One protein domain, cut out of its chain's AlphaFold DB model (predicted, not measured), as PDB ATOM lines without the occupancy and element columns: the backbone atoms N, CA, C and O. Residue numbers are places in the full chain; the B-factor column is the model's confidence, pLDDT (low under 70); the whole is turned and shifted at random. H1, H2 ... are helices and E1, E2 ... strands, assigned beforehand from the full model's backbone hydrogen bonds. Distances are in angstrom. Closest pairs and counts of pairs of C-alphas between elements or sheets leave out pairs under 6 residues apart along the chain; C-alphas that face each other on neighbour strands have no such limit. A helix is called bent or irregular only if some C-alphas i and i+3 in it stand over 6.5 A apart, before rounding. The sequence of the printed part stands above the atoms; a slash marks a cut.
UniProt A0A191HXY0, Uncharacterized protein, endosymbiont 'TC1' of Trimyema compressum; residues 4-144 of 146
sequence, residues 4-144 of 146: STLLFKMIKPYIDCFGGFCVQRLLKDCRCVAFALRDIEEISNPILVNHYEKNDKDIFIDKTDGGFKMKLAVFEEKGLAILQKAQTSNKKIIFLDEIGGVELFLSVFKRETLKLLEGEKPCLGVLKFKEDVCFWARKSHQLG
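Overview. This is residues 4 to 144 of the 146 residues of an uncharacterized protein of endosymbiont 'TC1' of Trimyema compressum (UniProt A0A191HXY0). A twisted, branched sheet of seven strands has helices over both faces: H1 over one, H2 over the other, with H4 side by side with H2. The long, bent strand E1 joins the sheet's two wings, E2, E4 and E5 on one side and E6 and E7 on the other, while H5 lies off the sheet near little H3. The printed part has 141 residues, with five named helices and seven named strands in the order H1 E1 E2 E3 E4 E5 H2 E6 H3 H4 E7 H5. The sheet has parallel and antiparallel pairs, and the class is mixed, helices and strands. The whole is compact, with a radius of gyration of the C-alphas of 15.1 A and spans of 43 by 33 by 25 A.

Along the chain. Find C-alpha 18 at (21.870, 5.047, 11.076); from there E1, residues 18 to 28, runs 29.3 A and bends by 54 degrees at residue 21. E2, residues 31 to 39, covers 23.3 A and bends by 59 degrees at residue 34. Then look for E3 at 49 to 51, E4 at 59 to 64, E5 at 67 to 70, E6 at 93 to 99, 16.1 A long, and E7 at 123 to 127. H1, residues 4 to 17, begins at C-alpha 4, (21.590, -4.585, 22.228), and is irregular, C-alphas 13 and 16 being 8.3 A apart. H2, residues 73 to 88, is 22.3 A long; H3 is 102 to 105, H4 107 to 117, and H5, 133 to 142, ends at C-alpha 142, (-2.830, -22.741, 23.610).

Arrangement. Beside E1, antiparallel E2 lies on one side, with N 24 and O 36 at 2.9 A; they are a hairpin. Parallel E3, N 27 to O 50 at 2.8 A, and parallel E6, N 21 to O 95 at 2.9 A, lie on the other side. E2 and E4 are antiparallel, N 35 to O 61 at 2.9 A, as is the hairpin E4 and E5, N 62 to O 69 at 2.9 A. E6, H3, H4 and parallel E7, N 124 to O 94 at 2.8 A, form a strand-helix-strand unit, parallel neighbour strands joined through helices, with a right-handed crossover. H1 is on the sheet over E1 and E6, at a height of 7.5 A; H2, on the opposite face, is over E1 and E2 at 8.7 A. H2 and H4 touch at C-alphas 80 and 109, 6.2 A, the same way at a shallow tilt of 25 degrees. H3 and H5 are close but not clearly touching, C-alphas 102 and 133 being 7.5 A apart. Every O i to N i+4 pair is within hydrogen-bond range in H4 and H5, against 6 of 10 in H1 and 11 of 12 in H2; H3 is too short for one.

Size, cuts and confidence. The C-alphas farthest apart, of Pro 13 and Gln 142, are 44.8 A apart. The printed part has no cut, and no link between named elements is long. Mean pLDDT of the printed part is 81.2; residues 44 to 46, 98 to 100, 102 to 105 and 128 to 144 are under 70.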
ATOM      1  N   SER A   4      22.298  -5.797  22.649       80.56
ATOM      2  CA  SER A   4      21.590  -4.585  22.228       80.56
ATOM      3  C   SER A   4      22.168  -3.337  22.897       80.56
ATOM      4  O   SER A   4      22.531  -2.377  22.236       80.56
ATOM      5  N   THR A   5      22.400  -3.385  24.215       82.69
ATOM      6  CA  THR A   5      23.017  -2.276  24.962       82.69
ATOM      7  C   THR A   5      24.435  -1.950  24.495       82.69
ATOM      8  O   THR A   5      24.782  -0.777  24.401       82.69
ATOM      9  N   LEU A   6      25.268  -2.956  24.218       83.06
ATOM     10  CA  LEU A   6      26.628  -2.744  23.725       83.06
ATOM     11  C   LEU A   6      26.623  -2.207  22.290       83.06
ATOM     12  O   LEU A   6      27.298  -1.220  22.022       83.06
ATOM     13  N   LEU A   7      25.828  -2.803  21.397       84.12
ATOM     14  CA  LEU A   7      25.635  -2.331  20.023       84.12
ATOM     15  C   LEU A   7      25.204  -0.867  20.013       84.12
ATOM     16  O   LEU A   7      25.847  -0.043  19.370       84.12
ATOM     17  N   PHE A   8      24.197  -0.522  20.811       84.06
ATOM     18  CA  PHE A   8      23.691   0.843  20.882       84.06
ATOM     19  C   PHE A   8      24.728   1.834  21.430       84.06
ATOM     20  O   PHE A   8      24.850   2.954  20.939       84.06
ATOM     21  N   LYS A   9      25.544   1.419  22.411       84.75
ATOM     22  CA  LYS A   9      26.679   2.224  22.899       84.75
ATOM     23  C   LYS A   9      27.733   2.465  21.815       84.75
ATOM     24  O   LYS A   9      28.288   3.556  21.769       84.75
ATOM     25  N   MET A  10      28.004   1.471  20.969       85.88
ATOM     26  CA  MET A  10      28.998   1.578  19.896       85.88
ATOM     27  C   MET A  10      28.527   2.474  18.750       85.88
ATOM     28  O   MET A  10      29.330   3.223  18.204       85.88
ATOM     29  N   ILE A  11      27.237   2.437  18.404       87.56
ATOM     30  CA  ILE A  11      26.692   3.275  17.325       87.56
ATOM     31  C   ILE A  11      26.383   4.706  17.771       87.56
ATOM     32  O   ILE A  11      26.293   5.579  16.918       87.56
ATOM     33  N   LYS A  12      26.241   4.970  19.080       86.06
ATOM     34  CA  LYS A  12      25.876   6.290  19.626       86.06
ATOM     35  C   LYS A  12      26.668   7.469  19.026       86.06
ATOM     36  O   LYS A  12      26.025   8.451  18.672       86.06
ATOM     37  N   PRO A  13      28.007   7.419  18.877       88.81
ATOM     38  CA  PRO A  13      28.770   8.524  18.280       88.81
ATOM     39  C   PRO A  13      28.472   8.758  16.792       88.81
ATOM     40  O   PRO A  13      28.823   9.796  16.249       88.81
ATOM     41  N   TYR A  14      27.845   7.785  16.137       89.38
ATOM     42  CA  TYR A  14      27.581   7.749  14.705       89.38
ATOM     43  C   TYR A  14      26.083   7.659  14.404       89.38
ATOM     44  O   TYR A  14      25.728   7.301  13.285       89.38
ATOM     45  N   ILE A  15      25.209   7.946  15.378       87.88
ATOM     46  CA  ILE A  15      23.763   7.683  15.291       87.88
ATOM     47  C   ILE A  15      23.124   8.337  14.058       87.88
ATOM     48  O   ILE A  15      22.263   7.745  13.415       87.88
ATOM     49  N   ASP A  16      23.646   9.488  13.629       90.00
ATOM     50  CA  ASP A  16      23.184  10.210  12.442       90.00
ATOM     51  C   ASP A  16      23.432   9.465  11.123       90.00
ATOM     52  O   ASP A  16      22.796   9.772  10.114       90.00
ATOM     53  N   CYS A  17      24.316   8.467  11.119       91.94
ATOM     54  CA  CYS A  17      24.552   7.585   9.978       91.94
ATOM     55  C   CYS A  17      23.560   6.418   9.906       91.94
ATOM     56  O   CYS A  17      23.516   5.749   8.870       91.94
ATOM     57  N   PHE A  18      22.791   6.173  10.971       92.06
ATOM     58  CA  PHE A  18      21.870   5.047  11.076       92.06
ATOM     59  C   PHE A  18      20.421   5.473  10.822       92.06
ATOM     60  O   PHE A  18      19.977   6.530  11.267       92.06
ATOM     61  N   GLY A  19      19.699   4.624  10.096       93.25
ATOM     62  CA  GLY A  19      18.235   4.583  10.078       93.25
ATOM     63  C   GLY A  19      17.753   3.235  10.612       93.25
ATOM     64  O   GLY A  19      18.572   2.380  10.953       93.25
ATOM     65  N   GLY A  20      16.446   3.012  10.662       92.31
ATOM     66  CA  GLY A  20      15.873   1.748  11.139       92.31
ATOM     67  C   GLY A  20      15.351   1.843  12.570       92.31
ATOM     68  O   GLY A  20      15.003   2.924  13.036       92.31
ATOM     69  N   PHE A  21      15.237   0.711  13.262       91.56
ATOM     70  CA  PHE A  21      14.545   0.654  14.548       91.56
ATOM     71  C   PHE A  21      15.337  -0.056  15.642       91.56
ATOM     72  O   PHE A  21      16.210  -0.890  15.393       91.56
ATOM     73  N   CYS A  22      14.953   0.231  16.883       90.00
ATOM     74  CA  CYS A  22      15.351  -0.550  18.042       90.00
ATOM     75  C   CYS A  22      14.165  -0.849  18.969       90.00
ATOM     76  O   CYS A  22      13.127  -0.185  18.935       90.00
ATOM     77  N   VAL A  23      14.333  -1.853  19.824       88.06
ATOM     78  CA  VAL A  23      13.386  -2.215  20.876       88.06
ATOM     79  C   VAL A  23      13.824  -1.590  22.197       88.06
ATOM     80  O   VAL A  23      14.894  -1.891  22.732       88.06
ATOM     81  N   GLN A  24      12.958  -0.759  22.766       89.31
ATOM     82  CA  GLN A  24      13.151  -0.141  24.072       89.31
ATOM     83  C   GLN A  24      12.409  -0.933  25.153       89.31
ATOM     84  O   GLN A  24      11.240  -1.285  24.998       89.31
ATOM     85  N   ARG A  25      13.081  -1.200  26.275       89.75
ATOM     86  CA  ARG A  25      12.471  -1.809  27.463       89.75
ATOM     87  C   ARG A  25      11.811  -0.732  28.306       89.75
ATOM     88  O   ARG A  25      12.451   0.265  28.624       89.75
ATOM     89  N   LEU A  26      10.575  -0.959  28.723       92.12
ATOM     90  CA  LEU A  26       9.841  -0.040  29.581       92.12
ATOM     91  C   LEU A  26       9.699  -0.623  30.985       92.12
ATOM     92  O   LEU A  26       9.227  -1.753  31.167       92.12
ATOM     93  N   LEU A  27      10.144   0.145  31.976       92.19
ATOM     94  CA  LEU A  27      10.191  -0.255  33.373       92.19
ATOM     95  C   LEU A  27       9.075   0.401  34.183       92.19
ATOM     96  O   LEU A  27       8.833   1.598  34.068       92.19
ATOM     97  N   LYS A  28       8.472  -0.378  35.078       93.00
ATOM     98  CA  LYS A  28       7.617   0.098  36.167       93.00
ATOM     99  C   LYS A  28       8.110  -0.548  37.457       93.00
ATOM    100  O   LYS A  28       8.357  -1.754  37.463       93.00
ATOM    101  N   ASP A  29       8.330   0.240  38.507       91.38
ATOM    102  CA  ASP A  29       8.864  -0.243  39.793       91.38
ATOM    103  C   ASP A  29      10.149  -1.085  39.623       91.38
ATOM    104  O   ASP A  29      10.287  -2.189  40.152       91.38
ATOM    105  N   CYS A  30      11.073  -0.595  38.782       87.38
ATOM    106  CA  CYS A  30      12.332  -1.257  38.400       87.38
ATOM    107  C   CYS A  30      12.189  -2.623  37.696       87.38
ATOM    108  O   CYS A  30      13.183  -3.320  37.485       87.38
ATOM    109  N   ARG A  31      10.979  -3.016  37.282       89.50
ATOM    110  CA  ARG A  31      10.711  -4.263  36.555       89.50
ATOM    111  C   ARG A  31      10.335  -3.962  35.113       89.50
ATOM    112  O   ARG A  31       9.547  -3.061  34.851       89.50
ATOM    113  N   CYS A  32      10.867  -4.740  34.172       89.56
ATOM    114  CA  CYS A  32      10.468  -4.644  32.769       89.56
ATOM    115  C   CYS A  32       9.034  -5.150  32.620       89.56
ATOM    116  O   CYS A  32       8.763  -6.325  32.878       89.56
ATOM    117  N   VAL A  33       8.134  -4.257  32.219       92.75
ATOM    118  CA  VAL A  33       6.708  -4.557  32.050       92.75
ATOM    119  C   VAL A  33       6.258  -4.433  30.603       92.75
ATOM    120  O   VAL A  33       5.271  -5.056  30.247       92.75
ATOM    121  N   ALA A  34       6.992  -3.717  29.751       92.38
ATOM    122  CA  ALA A  34       6.625  -3.591  28.347       92.38
ATOM    123  C   ALA A  34       7.841  -3.404  27.431       92.38
ATOM    124  O   ALA A  34       8.956  -3.138  27.891       92.38
ATOM    125  N   PHE A  35       7.604  -3.550  26.131       90.06
ATOM    126  CA  PHE A  35       8.570  -3.298  25.068       90.06
ATOM    127  C   PHE A  35       7.940  -2.403  24.005       90.06
ATOM    128  O   PHE A  35       6.804  -2.647  23.585       90.06
ATOM    129  N   ALA A  36       8.689  -1.391  23.573       91.50
ATOM    130  CA  ALA A  36       8.261  -0.426  22.572       91.50
ATOM    131  C   ALA A  36       9.193  -0.412  21.359       91.50
ATOM    132  O   ALA A  36      10.404  -0.604  21.498       91.50
ATOM    133  N   LEU A  37       8.619  -0.190  20.179       91.69
ATOM    134  CA  LEU A  37       9.338  -0.083  18.915       91.69
ATOM    135  C   LEU A  37       9.720   1.379  18.664       91.69
ATOM    136  O   LEU A  37       8.853   2.246  18.601       91.69
ATOM    137  N   ARG A  38      11.008   1.675  18.507       92.44
ATOM    138  CA  ARG A  38      11.496   3.047  18.317       92.44
ATOM    139  C   ARG A  38      12.213   3.194  16.991       92.44
ATOM    140  O   ARG A  38      13.044   2.352  16.671       92.44
ATOM    141  N   ASP A  39      11.935   4.278  16.273       92.50
ATOM    142  CA  ASP A  39      12.794   4.727  15.176       92.50
ATOM    143  C   ASP A  39      14.104   5.229  15.785       92.50
ATOM    144  O   ASP A  39      14.088   6.040  16.711       92.50
ATOM    145  N   ILE A  40      15.239   4.738  15.295       89.75
ATOM    146  CA  ILE A  40      16.546   5.152  15.801       89.75
ATOM    147  C   ILE A  40      16.814   6.641  15.576       89.75
ATOM    148  O   ILE A  40      17.538   7.261  16.354       89.75
ATOM    149  N   GLU A  41      16.196   7.222  14.550       88.31
ATOM    150  CA  GLU A  41      16.320   8.635  14.209       88.31
ATOM    151  C   GLU A  41      15.520   9.545  15.155       88.31
ATOM    152  O   GLU A  41      15.837  10.723  15.277       88.31
ATOM    153  N   GLU A  42      14.502   9.017  15.845       86.25
ATOM    154  CA  GLU A  42      13.683   9.768  16.816       86.25
ATOM    155  C   GLU A  42      14.311   9.794  18.221       86.25
ATOM    156  O   GLU A  42      13.851  10.508  19.117       86.25
ATOM    157  N   ILE A  43      15.365   9.009  18.449       77.12
ATOM    158  CA  ILE A  43      15.961   8.841  19.773       77.12
ATOM    159  C   ILE A  43      16.963   9.968  20.030       77.12
ATOM    160  O   ILE A  43      18.156   9.858  19.758       77.12
ATOM    161  N   SER A  44      16.468  11.051  20.628       60.47
ATOM    162  CA  SER A  44      17.282  12.195  21.063       60.47
ATOM    163  C   SER A  44      18.242  11.856  22.209       60.47
ATOM    164  O   SER A  44      19.310  12.456  22.330       60.47
ATOM    165  N   ASN A  45      17.890  10.871  23.047       63.06
ATOM    166  CA  ASN A  45      18.750  10.359  24.109       63.06
ATOM    167  C   ASN A  45      18.778   8.821  24.074       63.06
ATOM    168  O   ASN A  45      17.741   8.188  24.287       63.06
ATOM    169  N   PRO A  46      19.940   8.202  23.808       59.28
ATOM    170  CA  PRO A  46      20.055   6.792  23.464       59.28
ATOM    171  C   PRO A  46      19.934   5.867  24.676       59.28
ATOM    172  O   PRO A  46      20.905   5.235  25.102       59.28
ATOM    173  N   ILE A  47      18.732   5.778  25.240       73.06
ATOM    174  CA  ILE A  47      18.425   4.883  26.350       73.06
ATOM    175  C   ILE A  47      17.498   3.774  25.849       73.06
ATOM    176  O   ILE A  47      16.319   3.992  25.585       73.06
ATOM    177  N   LEU A  48      18.015   2.544  25.773       82.62
ATOM    178  CA  LEU A  48      17.221   1.340  25.470       82.62
ATOM    179  C   LEU A  48      16.323   0.891  26.638       82.62
ATOM    180  O   LEU A  48      15.735  -0.190  26.606       82.62
ATOM    181  N   VAL A  49      16.247   1.700  27.692       87.00
ATOM    182  CA  VAL A  49      15.475   1.458  28.907       87.00
ATOM    183  C   VAL A  49      14.805   2.770  29.302       87.00
ATOM    184  O   VAL A  49      15.497   3.760  29.500       87.00
ATOM    185  N   ASN A  50      13.486   2.797  29.426       89.56
ATOM    186  CA  ASN A  50      12.757   3.996  29.838       89.56
ATOM    187  C   ASN A  50      11.659   3.655  30.852       89.56
ATOM    188  O   ASN A  50      11.394   2.480  31.111       89.56
ATOM    189  N   HIS A  51      11.037   4.666  31.451       91.25
ATOM    190  CA  HIS A  51       9.863   4.478  32.292       91.25
ATOM    191  C   HIS A  51       8.649   4.056  31.447       91.25
ATOM    192  O   HIS A  51       8.491   4.482  30.306       91.25
ATOM    193  N   TYR A  52       7.799   3.192  32.000       92.88
ATOM    194  CA  TYR A  52       6.561   2.762  31.361       92.88
ATOM    195  C   TYR A  52       5.509   3.866  31.372       92.88
ATOM    196  O   TYR A  52       5.145   4.388  32.427       92.88
ATOM    197  N   GLU A  53       4.946   4.144  30.202       91.56
ATOM    198  CA  GLU A  53       3.818   5.049  30.037       91.56
ATOM    199  C   GLU A  53       2.664   4.313  29.363       91.56
ATOM    200  O   GLU A  53       2.794   3.781  28.264       91.56
ATOM    201  N   LYS A  54       1.500   4.292  30.020       86.75
ATOM    202  CA  LYS A  54       0.336   3.511  29.569       86.75
ATOM    203  C   LYS A  54      -0.164   3.908  28.171       86.75
ATOM    204  O   LYS A  54      -0.730   3.077  27.466       86.75
ATOM    205  N   ASN A  55       0.019   5.172  27.793       89.94
ATOM    206  CA  ASN A  55      -0.492   5.738  26.543       89.94
ATOM    207  C   ASN A  55       0.541   5.739  25.408       89.94
ATOM    208  O   ASN A  55       0.275   6.304  24.348       89.94
ATOM    209  N   ASP A  56       1.703   5.120  25.613       91.25
ATOM    210  CA  ASP A  56       2.706   4.975  24.570       91.25
ATOM    211  C   ASP A  56       2.194   4.031  23.470       91.25
ATOM    212  O   ASP A  56       1.945   2.836  23.679       91.25
ATOM    213  N   LYS A  57       1.987   4.613  22.287       92.38
ATOM    214  CA  LYS A  57       1.388   3.945  21.128       92.38
ATOM    215  C   LYS A  57       2.327   2.925  20.498       92.38
ATOM    216  O   LYS A  57       1.845   2.000  19.851       92.38
ATOM    217  N   ASP A  58       3.631   3.039  20.740       92.75
ATOM    218  CA  ASP A  58       4.614   2.149  20.131       92.75
ATOM    219  C   ASP A  58       4.880   0.897  20.978       92.75
ATOM    220  O   ASP A  58       5.735   0.075  20.631       92.75
ATOM    221  N   ILE A  59       4.175   0.733  22.103       93.00
ATOM    222  CA  ILE A  59       4.240  -0.482  22.916       93.00
ATOM    223  C   ILE A  59       3.645  -1.649  22.131       93.00
ATOM    224  O   ILE A  59       2.428  -1.730  21.950       93.00
ATOM    225  N   PHE A  60       4.495  -2.601  21.751       90.38
ATOM    226  CA  PHE A  60       4.092  -3.810  21.030       90.38
ATOM    227  C   PHE A  60       3.983  -5.047  21.933       90.38
ATOM    228  O   PHE A  60       3.303  -6.005  21.570       90.38
ATOM    229  N   ILE A  61       4.599  -5.041  23.119       89.81
ATOM    230  CA  ILE A  61       4.384  -6.051  24.168       89.81
ATOM    231  C   ILE A  61       4.105  -5.324  25.476       89.81
ATOM    232  O   ILE A  61       4.926  -4.520  25.903       89.81
ATOM    233  N   ASP A  62       2.997  -5.654  26.135       90.75
ATOM    234  CA  ASP A  62       2.599  -5.069  27.418       90.75
ATOM    235  C   ASP A  62       2.228  -6.162  28.428       90.75
ATOM    236  O   ASP A  62       1.502  -7.103  28.099       90.75
ATOM    237  N   LYS A  63       2.728  -6.066  29.661       88.06
ATOM    238  CA  LYS A  63       2.404  -6.996  30.743       88.06
ATOM    239  C   LYS A  63       1.123  -6.535  31.431       88.06
ATOM    240  O   LYS A  63       1.104  -5.532  32.136       88.06
ATOM    241  N   THR A  64       0.077  -7.331  31.274       84.62
ATOM    242  CA  THR A  64      -1.234  -7.144  31.904       84.62
ATOM    243  C   THR A  64      -1.457  -8.180  33.009       84.62
ATOM    244  O   THR A  64      -0.680  -9.132  33.137       84.62
ATOM    245  N   ASP A  65      -2.533  -8.033  33.784       82.56
ATOM    246  CA  ASP A  65      -2.913  -8.998  34.830       82.56
ATOM    247  C   ASP A  65      -3.159 -10.409  34.260       82.56
ATOM    248  O   ASP A  65      -2.884 -11.406  34.923       82.56
ATOM    249  N   GLY A  66      -3.593 -10.499  32.996       81.88
ATOM    250  CA  GLY A  66      -3.782 -11.750  32.249       81.88
ATOM    251  C   GLY A  66      -2.531 -12.277  31.530       81.88
ATOM    252  O   GLY A  66      -2.631 -13.221  30.753       81.88
ATOM    253  N   GLY A  67      -1.356 -11.675  31.748       84.38
ATOM    254  CA  GLY A  67      -0.106 -12.038  31.073       84.38
ATOM    255  C   GLY A  67       0.332 -11.023  30.013       84.38
ATOM    256  O   GLY A  67      -0.064  -9.857  30.036       84.38
ATOM    257  N   PHE A  68       1.210 -11.440  29.100       82.81
ATOM    258  CA  PHE A  68       1.733 -10.553  28.059       82.81
ATOM    259  C   PHE A  68       0.732 -10.407  26.911       82.81
ATOM    260  O   PHE A  68       0.373 -11.392  26.268       82.81
ATOM    261  N   LYS A  69       0.329  -9.170  26.625       86.06
ATOM    262  CA  LYS A  69      -0.470  -8.811  25.455       86.06
ATOM    263  C   LYS A  69       0.445  -8.296  24.351       86.06
ATOM    264  O   LYS A  69       1.265  -7.411  24.586       86.06
ATOM    265  N   MET A  70       0.272  -8.828  23.146       85.06
ATOM    266  CA  MET A  70       1.034  -8.428  21.963       85.06
ATOM    267  C   MET A  70       0.171  -7.547  21.060       85.06
ATOM    268  O   MET A  70      -0.987  -7.872  20.808       85.06
ATOM    269  N   LYS A  71       0.719  -6.430  20.579       88.50
ATOM    270  CA  LYS A  71       0.053  -5.498  19.658       88.50
ATOM    271  C   LYS A  71       0.798  -5.489  18.325       88.50
ATOM    272  O   LYS A  71       1.677  -4.663  18.095       88.50
ATOM    273  N   LEU A  72       0.448  -6.433  17.457       85.19
ATOM    274  CA  LEU A  72       1.098  -6.615  16.155       85.19
ATOM    275  C   LEU A  72       0.928  -5.411  15.214       85.19
ATOM    276  O   LEU A  72       1.843  -5.124  14.449       85.19
ATOM    277  N   ALA A  73      -0.170  -4.658  15.350       89.00
ATOM    278  CA  ALA A  73      -0.438  -3.444  14.576       89.00
ATOM    279  C   ALA A  73       0.707  -2.415  14.639       89.00
ATOM    280  O   ALA A  73       0.966  -1.719  13.667       89.00
ATOM    281  N   VAL A  74       1.473  -2.371  15.739       90.94
ATOM    282  CA  VAL A  74       2.647  -1.487  15.858       90.94
ATOM    283  C   VAL A  74       3.693  -1.787  14.777       90.94
ATOM    284  O   VAL A  74       4.317  -0.870  14.247       90.94
ATOM    285  N   PHE A  75       3.885  -3.058  14.417       88.62
ATOM    286  CA  PHE A  75       4.809  -3.443  13.349       88.62
ATOM    287  C   PHE A  75       4.229  -3.189  11.957       88.62
ATOM    288  O   PHE A  75       4.978  -2.818  11.057       88.62
ATOM    289  N   GLU A  76       2.920  -3.370  11.780       88.50
ATOM    290  CA  GLU A  76       2.234  -3.106  10.510       88.50
ATOM    291  C   GLU A  76       2.160  -1.609  10.192       88.50
ATOM    292  O   GLU A  76       2.216  -1.224   9.031       88.50
ATOM    293  N   GLU A  77       2.096  -0.755  11.210       91.31
ATOM    294  CA  GLU A  77       2.041   0.695  11.042       91.31
ATOM    295  C   GLU A  77       3.439   1.312  11.172       91.31
ATOM    296  O   GLU A  77       4.110   1.603  10.177       91.31
ATOM    297  N   LYS A  78       3.914   1.483  12.412       92.62
ATOM    298  CA  LYS A  78       5.185   2.156  12.703       92.62
ATOM    299  C   LYS A  78       6.375   1.364  12.177       92.62
ATOM    300  O   LYS A  78       7.281   1.944  11.587       92.62
ATOM    301  N   GLY A  79       6.370   0.044  12.352       91.69
ATOM    302  CA  GLY A  79       7.442  -0.819  11.856       91.69
ATOM    303  C   GLY A  79       7.640  -0.687  10.349       91.69
ATOM    304  O   GLY A  79       8.746  -0.376   9.914       91.69
ATOM    305  N   LEU A  80       6.578  -0.850   9.553       92.00
ATOM    306  CA  LEU A  80       6.654  -0.686   8.098       92.00
ATOM    307  C   LEU A  80       7.095   0.718   7.688       92.00
ATOM    308  O   LEU A  80       7.948   0.838   6.806       92.00
ATOM    309  N   ALA A  81       6.576   1.759   8.343       94.00
ATOM    310  CA  ALA A  81       6.983   3.134   8.068       94.00
ATOM    311  C   ALA A  81       8.492   3.333   8.293       94.00
ATOM    312  O   ALA A  81       9.172   3.903   7.438       94.00
ATOM    313  N   ILE A  82       9.041   2.797   9.390       94.38
ATOM    314  CA  ILE A  82      10.479   2.864   9.677       94.38
ATOM    315  C   ILE A  82      11.289   2.094   8.626       94.38
ATOM    316  O   ILE A  82      12.305   2.602   8.154       94.38
ATOM    317  N   LEU A  83      10.856   0.895   8.220       91.94
ATOM    318  CA  LEU A  83      11.566   0.109   7.202       91.94
ATOM    319  C   LEU A  83      11.608   0.835   5.849       91.94
ATOM    320  O   LEU A  83      12.668   0.941   5.235       91.94
ATOM    321  N   GLN A  84      10.478   1.382   5.402       92.62
ATOM    322  CA  GLN A  84      10.381   2.126   4.142       92.62
ATOM    323  C   GLN A  84      11.210   3.417   4.175       92.62
ATOM    324  O   GLN A  84      11.917   3.745   3.215       92.62
ATOM    325  N   LYS A  85      11.186   4.126   5.308       94.38
ATOM    326  CA  LYS A  85      12.041   5.291   5.547       94.38
ATOM    327  C   LYS A  85      13.522   4.902   5.519       94.38
ATOM    328  O   LYS A  85      14.312   5.565   4.854       94.38
ATOM    329  N   ALA A  86      13.918   3.803   6.158       91.88
ATOM    330  CA  ALA A  86      15.307   3.348   6.171       91.88
ATOM    331  C   ALA A  86      15.824   3.006   4.758       91.88
ATOM    332  O   ALA A  86      16.954   3.373   4.415       91.88
ATOM    333  N   GLN A  87      14.982   2.396   3.911       89.38
ATOM    334  CA  GLN A  87      15.306   2.118   2.505       89.38
ATOM    335  C   GLN A  87      15.583   3.404   1.714       89.38
ATOM    336  O   GLN A  87      16.582   3.481   1.002       89.38
ATOM    337  N   THR A  88      14.744   4.429   1.875       90.56
ATOM    338  CA  THR A  88      14.780   5.656   1.053       90.56
ATOM    339  C   THR A  88      15.636   6.787   1.629       90.56
ATOM    340  O   THR A  88      16.030   7.689   0.897       90.56
ATOM    341  N   SER A  89      15.956   6.752   2.922       91.12
ATOM    342  CA  SER A  89      16.752   7.788   3.591       91.12
ATOM    343  C   SER A  89      18.198   7.864   3.078       91.12
ATOM    344  O   SER A  89      18.746   6.895   2.562       91.12
ATOM    345  N   ASN A  90      18.886   8.980   3.328       91.38
ATOM    346  CA  ASN A  90      20.327   9.111   3.057       91.38
ATOM    347  C   ASN A  90      21.216   8.458   4.137       91.38
ATOM    348  O   ASN A  90      22.421   8.710   4.196       91.38
ATOM    349  N   LYS A  91      20.634   7.642   5.029       93.31
ATOM    350  CA  LYS A  91      21.375   6.927   6.071       93.31
ATOM    351  C   LYS A  91      22.231   5.833   5.442       93.31
ATOM    352  O   LYS A  91      21.817   5.157   4.502       93.31
ATOM    353  N   LYS A  92      23.445   5.676   5.970       92.75
ATOM    354  CA  LYS A  92      24.470   4.785   5.412       92.75
ATOM    355  C   LYS A  92      24.298   3.343   5.872       92.75
ATOM    356  O   LYS A  92      24.686   2.434   5.152       92.75
ATOM    357  N   ILE A  93      23.769   3.145   7.079       92.62
ATOM    358  CA  ILE A  93      23.641   1.835   7.721       92.62
ATOM    359  C   ILE A  93      22.234   1.716   8.302       92.62
ATOM    360  O   ILE A  93      21.664   2.697   8.783       92.62
ATOM    361  N   ILE A  94      21.668   0.517   8.264       92.19
ATOM    362  CA  ILE A  94      20.334   0.242   8.793       92.19
ATOM    363  C   ILE A  94      20.474  -0.556  10.082       92.19
ATOM    364  O   ILE A  94      21.105  -1.609  10.099       92.19
ATOM    365  N   PHE A  95      19.913  -0.041  11.173       91.31
ATOM    366  CA  PHE A  95      19.925  -0.683  12.478       91.31
ATOM    367  C   PHE A  95      18.629  -1.462  12.726       91.31
ATOM    368  O   PHE A  95      17.542  -0.915  12.546       91.31
ATOM    369  N   LEU A  96      18.745  -2.728  13.133       89.50
ATOM    370  CA  LEU A  96      17.621  -3.654  13.326       89.50
ATOM    371  C   LEU A  96      17.804  -4.489  14.616       89.50
ATOM    372  O   LEU A  96      18.434  -5.547  14.595       89.50
ATOM    373  N   ASP A  97      17.279  -4.045  15.763       82.44
ATOM    374  CA  ASP A  97      17.518  -4.702  17.070       82.44
ATOM    375  C   ASP A  97      16.264  -4.749  17.964       82.44
ATOM    376  O   ASP A  97      15.757  -3.703  18.349       82.44
ATOM    377  N   GLU A  98      15.713  -5.890  18.396       69.81
ATOM    378  CA  GLU A  98      15.942  -7.290  17.992       69.81
ATOM    379  C   GLU A  98      14.869  -7.718  16.975       69.81
ATOM    380  O   GLU A  98      13.692  -7.425  17.178       69.81
ATOM    381  N   ILE A  99      15.261  -8.477  15.945       67.94
ATOM    382  CA  ILE A  99      14.346  -9.164  15.014       67.94
ATOM    383  C   ILE A  99      14.387 -10.665  15.294       67.94
ATOM    384  O   ILE A  99      15.446 -11.277  15.186       67.94
ATOM    385  N   GLY A 100      13.258 -11.289  15.617       61.44
ATOM    386  CA  GLY A 100      13.127 -12.750  15.711       61.44
ATOM    387  C   GLY A 100      12.138 -13.267  16.756       61.44
ATOM    388  O   GLY A 100      12.341 -14.342  17.321       61.44
ATOM    389  N   GLY A 101      11.093 -12.496  17.046       70.62
ATOM    390  CA  GLY A 101       9.909 -12.903  17.791       70.62
ATOM    391  C   GLY A 101       8.692 -13.095  16.880       70.62
ATOM    392  O   GLY A 101       8.778 -13.676  15.797       70.62
ATOM    393  N   VAL A 102       7.532 -12.623  17.339       65.06
ATOM    394  CA  VAL A 102       6.261 -12.779  16.612       65.06
ATOM    395  C   VAL A 102       6.160 -11.915  15.359       65.06
ATOM    396  O   VAL A 102       5.363 -12.197  14.471       65.06
ATOM    397  N   GLU A 103       6.961 -10.862  15.274       67.06
ATOM    398  CA  GLU A 103       6.967  -9.916  14.167       67.06
ATOM    399  C   GLU A 103       7.374 -10.573  12.841       67.06
ATOM    400  O   GLU A 103       6.951 -10.129  11.778       67.06
ATOM    401  N   LEU A 104       8.106 -11.695  12.881       66.56
ATOM    402  CA  LEU A 104       8.416 -12.491  11.689       66.56
ATOM    403  C   LEU A 104       7.221 -13.299  11.154       66.56
ATOM    404  O   LEU A 104       7.294 -13.794  10.029       66.56
ATOM    405  N   PHE A 105       6.130 -13.441  11.913       67.56
ATOM    406  CA  PHE A 105       4.886 -14.025  11.395       67.56
ATOM    407  C   PHE A 105       4.059 -13.027  10.585       67.56
ATOM    408  O   PHE A 105       3.210 -13.444   9.797       67.56
ATOM    409  N   LEU A 106       4.315 -11.724  10.733       79.56
ATOM    410  CA  LEU A 106       3.673 -10.700   9.920       79.56
ATOM    411  C   LEU A 106       4.302 -10.719   8.530       79.56
ATOM    412  O   LEU A 106       5.404 -10.216   8.316       79.56
ATOM    413  N   SER A 107       3.596 -11.325   7.578       79.19
ATOM    414  CA  SER A 107       4.078 -11.553   6.210       79.19
ATOM    415  C   SER A 107       4.573 -10.270   5.538       79.19
ATOM    416  O   SER A 107       5.616 -10.281   4.882       79.19
ATOM    417  N   VAL A 108       3.875  -9.152   5.752       85.62
ATOM    418  CA  VAL A 108       4.252  -7.842   5.209       85.62
ATOM    419  C   VAL A 108       5.542  -7.329   5.851       85.62
ATOM    420  O   VAL A 108       6.483  -6.994   5.134       85.62
ATOM    421  N   PHE A 109       5.628  -7.332   7.184       84.81
ATOM    422  CA  PHE A 109       6.817  -6.870   7.907       84.81
ATOM    423  C   PHE A 109       8.049  -7.725   7.591       84.81
ATOM    424  O   PHE A 109       9.128  -7.196   7.315       84.81
ATOM    425  N   LYS A 110       7.880  -9.050   7.533       83.56
ATOM    426  CA  LYS A 110       8.926  -9.990   7.122       83.56
ATOM    427  C   LYS A 110       9.420  -9.696   5.708       83.56
ATOM    428  O   LYS A 110      10.627  -9.656   5.491       83.56
ATOM    429  N   ARG A 111       8.513  -9.482   4.749       86.88
ATOM    430  CA  ARG A 111       8.883  -9.168   3.363       86.88
ATOM    431  C   ARG A 111       9.690  -7.875   3.274       86.88
ATOM    432  O   ARG A 111      10.714  -7.858   2.603       86.88
ATOM    433  N   GLU A 112       9.255  -6.810   3.943       89.00
ATOM    434  CA  GLU A 112       9.988  -5.535   3.918       89.00
ATOM    435  C   GLU A 112      11.338  -5.624   4.645       89.00
ATOM    436  O   GLU A 112      12.317  -5.026   4.201       89.00
ATOM    437  N   THR A 113      11.424  -6.431   5.704       87.12
ATOM    438  CA  THR A 113      12.696  -6.737   6.376       87.12
ATOM    439  C   THR A 113      13.649  -7.493   5.446       87.12
ATOM    440  O   THR A 113      14.828  -7.160   5.384       87.12
ATOM    441  N   LEU A 114      13.164  -8.486   4.692       85.94
ATOM    442  CA  LEU A 114      13.994  -9.236   3.741       85.94
ATOM    443  C   LEU A 114      14.511  -8.346   2.609       85.94
ATOM    444  O   LEU A 114      15.707  -8.359   2.345       85.94
ATOM    445  N   LYS A 115      13.655  -7.499   2.025       87.75
ATOM    446  CA  LYS A 115      14.079  -6.515   1.012       87.75
ATOM    447  C   LYS A 115      15.197  -5.600   1.509       87.75
ATOM    448  O   LYS A 115      16.074  -5.227   0.743       87.75
ATOM    449  N   LEU A 116      15.149  -5.220   2.784       87.88
ATOM    450  CA  LEU A 116      16.193  -4.421   3.419       87.88
ATOM    451  C   LEU A 116      17.513  -5.181   3.549       87.88
ATOM    452  O   LEU A 116      18.562  -4.621   3.251       87.88
ATOM    453  N   LEU A 117      17.453  -6.444   3.973       86.88
ATOM    454  CA  LEU A 117      18.628  -7.305   4.123       86.88
ATOM    455  C   LEU A 117      19.267  -7.681   2.776       86.88
ATOM    456  O   LEU A 117      20.475  -7.879   2.718       86.88
ATOM    457  N   GLU A 118      18.465  -7.777   1.714       88.69
ATOM    458  CA  GLU A 118      18.904  -8.025   0.332       88.69
ATOM    459  C   GLU A 118      19.324  -6.739  -0.404       88.69
ATOM    460  O   GLU A 118      19.820  -6.799  -1.529       88.69
ATOM    461  N   GLY A 119      19.103  -5.574   0.210       87.50
ATOM    462  CA  GLY A 119      19.424  -4.275  -0.366       87.50
ATOM    463  C   GLY A 119      20.913  -3.927  -0.311       87.50
ATOM    464  O   GLY A 119      21.734  -4.619   0.284       87.50
ATOM    465  N   GLU A 120      21.267  -2.789  -0.909       88.75
ATOM    466  CA  GLU A 120      22.663  -2.327  -0.989       88.75
ATOM    467  C   GLU A 120      23.203  -1.775   0.339       88.75
ATOM    468  O   GLU A 120      24.414  -1.750   0.571       88.75
ATOM    469  N   LYS A 121      22.315  -1.298   1.219       92.00
ATOM    470  CA  LYS A 121      22.715  -0.696   2.493       92.00
ATOM    471  C   LYS A 121      23.071  -1.785   3.506       92.00
ATOM    472  O   LYS A 121      22.238  -2.649   3.781       92.00
ATOM    473  N   PRO A 122      24.252  -1.716   4.144       92.25
ATOM    474  CA  PRO A 122      24.606  -2.662   5.188       92.25
ATOM    475  C   PRO A 122      23.623  -2.573   6.361       92.25
ATOM    476  O   PRO A 122      23.254  -1.485   6.816       92.25
ATOM    477  N   CYS A 123      23.238  -3.737   6.879       90.88
ATOM    478  CA  CYS A 123      22.388  -3.865   8.057       90.88
ATOM    479  C   CYS A 123      23.223  -4.286   9.277       90.88
ATOM    480  O   CYS A 123      24.014  -5.226   9.208       90.88
ATOM    481  N   LEU A 124      23.023  -3.616  10.411       89.50
ATOM    482  CA  LEU A 124      23.601  -3.950  11.709       89.50
ATOM    483  C   LEU A 124      22.470  -4.248  12.687       89.50
ATOM    484  O   LEU A 124      21.534  -3.469  12.821       89.50
ATOM    485  N   GLY A 125      22.551  -5.347  13.422       85.62
ATOM    486  CA  GLY A 125      21.445  -5.694  14.295       85.62
ATOM    487  C   GLY A 125      21.622  -6.999  15.031       85.62
ATOM    488  O   GLY A 125      22.656  -7.663  14.942       85.62
ATOM    489  N   VAL A 126      20.574  -7.369  15.756       82.25
ATOM    490  CA  VAL A 126      20.483  -8.662  16.423       82.25
ATOM    491  C   VAL A 126      19.319  -9.423  15.818       82.25
ATOM    492  O   VAL A 126      18.152  -9.105  16.048       82.25
ATOM    493  N   LEU A 127      19.660 -10.467  15.068       74.06
ATOM    494  CA  LEU A 127      18.708 -11.457  14.590       74.06
ATOM    495  C   LEU A 127      18.660 -12.622  15.579       74.06
ATOM    496  O   LEU A 127      19.661 -13.290  15.847       74.06
ATOM    497  N   LYS A 128      17.479 -12.883  16.124       68.75
ATOM    498  CA  LYS A 128      17.167 -14.110  16.846       68.75
ATOM    499  C   LYS A 128      16.753 -15.167  15.830       68.75
ATOM    500  O   LYS A 128      15.579 -15.340  15.530       68.75
ATOM    501  N   PHE A 129      17.737 -15.900  15.322       51.91
ATOM    502  CA  PHE A 129      17.473 -17.174  14.666       51.91
ATOM    503  C   PHE A 129      17.237 -18.237  15.730       51.91
ATOM    504  O   PHE A 129      18.118 -18.513  16.544       51.91
ATOM    505  N   LYS A 130      16.041 -18.820  15.739       49.56
ATOM    506  CA  LYS A 130      15.747 -20.028  16.502       49.56
ATOM    507  C   LYS A 130      14.568 -20.751  15.865       49.56
ATOM    508  O   LYS A 130      13.525 -20.156  15.611       49.56
ATOM    509  N   GLU A 131      14.717 -22.060  15.718       44.97
ATOM    510  CA  GLU A 131      13.645 -23.027  15.448       44.97
ATOM    511  C   GLU A 131      12.499 -22.949  16.503       44.97
ATOM    512  O   GLU A 131      11.415 -23.495  16.304       44.97
ATOM    513  N   ASP A 132      12.681 -22.170  17.583       45.16
ATOM    514  CA  ASP A 132      11.719 -21.868  18.660       45.16
ATOM    515  C   ASP A 132      10.575 -20.904  18.284       45.16
ATOM    516  O   ASP A 132       9.687 -20.652  19.102       45.16
ATOM    517  N   VAL A 133      10.535 -20.367  17.063       46.28
ATOM    518  CA  VAL A 133       9.377 -19.598  16.564       46.28
ATOM    519  C   VAL A 133       8.097 -20.463  16.634       46.28
ATOM    520  O   VAL A 133       7.040 -20.000  17.071       46.28
ATOM    521  N   CYS A 134       8.219 -21.775  16.394       39.31
ATOM    522  CA  CYS A 134       7.151 -22.758  16.614       39.31
ATOM    523  C   CYS A 134       6.733 -22.921  18.089       39.31
ATOM    524  O   CYS A 134       5.581 -23.263  18.352       39.31
ATOM    525  N   PHE A 135       7.615 -22.673  19.064       38.84
ATOM    526  CA  PHE A 135       7.290 -22.802  20.489       38.84
ATOM    527  C   PHE A 135       6.317 -21.707  20.945       38.84
ATOM    528  O   PHE A 135       5.338 -21.994  21.631       38.84
ATOM    529  N   TRP A 136       6.530 -20.462  20.506       38.28
ATOM    530  CA  TRP A 136       5.623 -19.355  20.823       38.28
ATOM    531  C   TRP A 136       4.325 -19.406  20.013       38.28
ATOM    532  O   TRP A 136       3.273 -19.175  20.594       38.28
ATOM    533  N   ALA A 137       4.352 -19.814  18.736       42.09
ATOM    534  CA  ALA A 137       3.124 -20.038  17.959       42.09
ATOM    535  C   ALA A 137       2.223 -21.124  18.578       42.09
ATOM    536  O   ALA A 137       1.016 -20.927  18.711       42.09
ATOM    537  N   ARG A 138       2.812 -22.241  19.036       37.03
ATOM    538  CA  ARG A 138       2.078 -23.306  19.744       37.03
ATOM    539  C   ARG A 138       1.514 -22.824  21.080       37.03
ATOM    540  O   ARG A 138       0.383 -23.158  21.415       37.03
ATOM    541  N   LYS A 139       2.262 -21.997  21.816       34.47
ATOM    542  CA  LYS A 139       1.825 -21.457  23.109       34.47
ATOM    543  C   LYS A 139       0.760 -20.359  22.969       34.47
ATOM    544  O   LYS A 139      -0.131 -20.301  23.804       34.47
ATOM    545  N   SER A 140       0.793 -19.545  21.911       42.59
ATOM    546  CA  SER A 140      -0.242 -18.540  21.610       42.59
ATOM    547  C   SER A 140      -1.561 -19.164  21.147       42.59
ATOM    548  O   SER A 140      -2.615 -18.668  21.531       42.59
ATOM    549  N   HIS A 141      -1.523 -20.283  20.410       37.47
ATOM    550  CA  HIS A 141      -2.712 -21.104  20.124       37.47
ATOM    551  C   HIS A 141      -3.295 -21.725  21.406       37.47
ATOM    552  O   HIS A 141      -4.505 -21.777  21.588       37.47
ATOM    553  N   GLN A 142      -2.430 -22.153  22.328       34.66
ATOM    554  CA  GLN A 142      -2.830 -22.741  23.610       34.66
ATOM    555  C   GLN A 142      -3.315 -21.701  24.641       34.66
ATOM    556  O   GLN A 142      -3.992 -22.061  25.600       34.66
ATOM    557  N   LEU A 143      -2.979 -20.420  24.447       36.81
ATOM    558  CA  LEU A 143      -3.391 -19.282  25.281       36.81
ATOM    559  C   LEU A 143      -4.481 -18.406  24.628       36.81
ATOM    560  O   LEU A 143      -4.868 -17.404  25.223       36.81
ATOM    561  N   GLY A 144      -4.972 -18.757  23.432       32.25
ATOM    562  CA  GLY A 144      -6.060 -18.040  22.748       32.25
ATOM    563  C   GLY A 144      -5.717 -16.606  22.323       32.25
ATOM    564  O   GLY A 144      -6.560 -15.721  22.419       32.25
TER     565      GLY A 144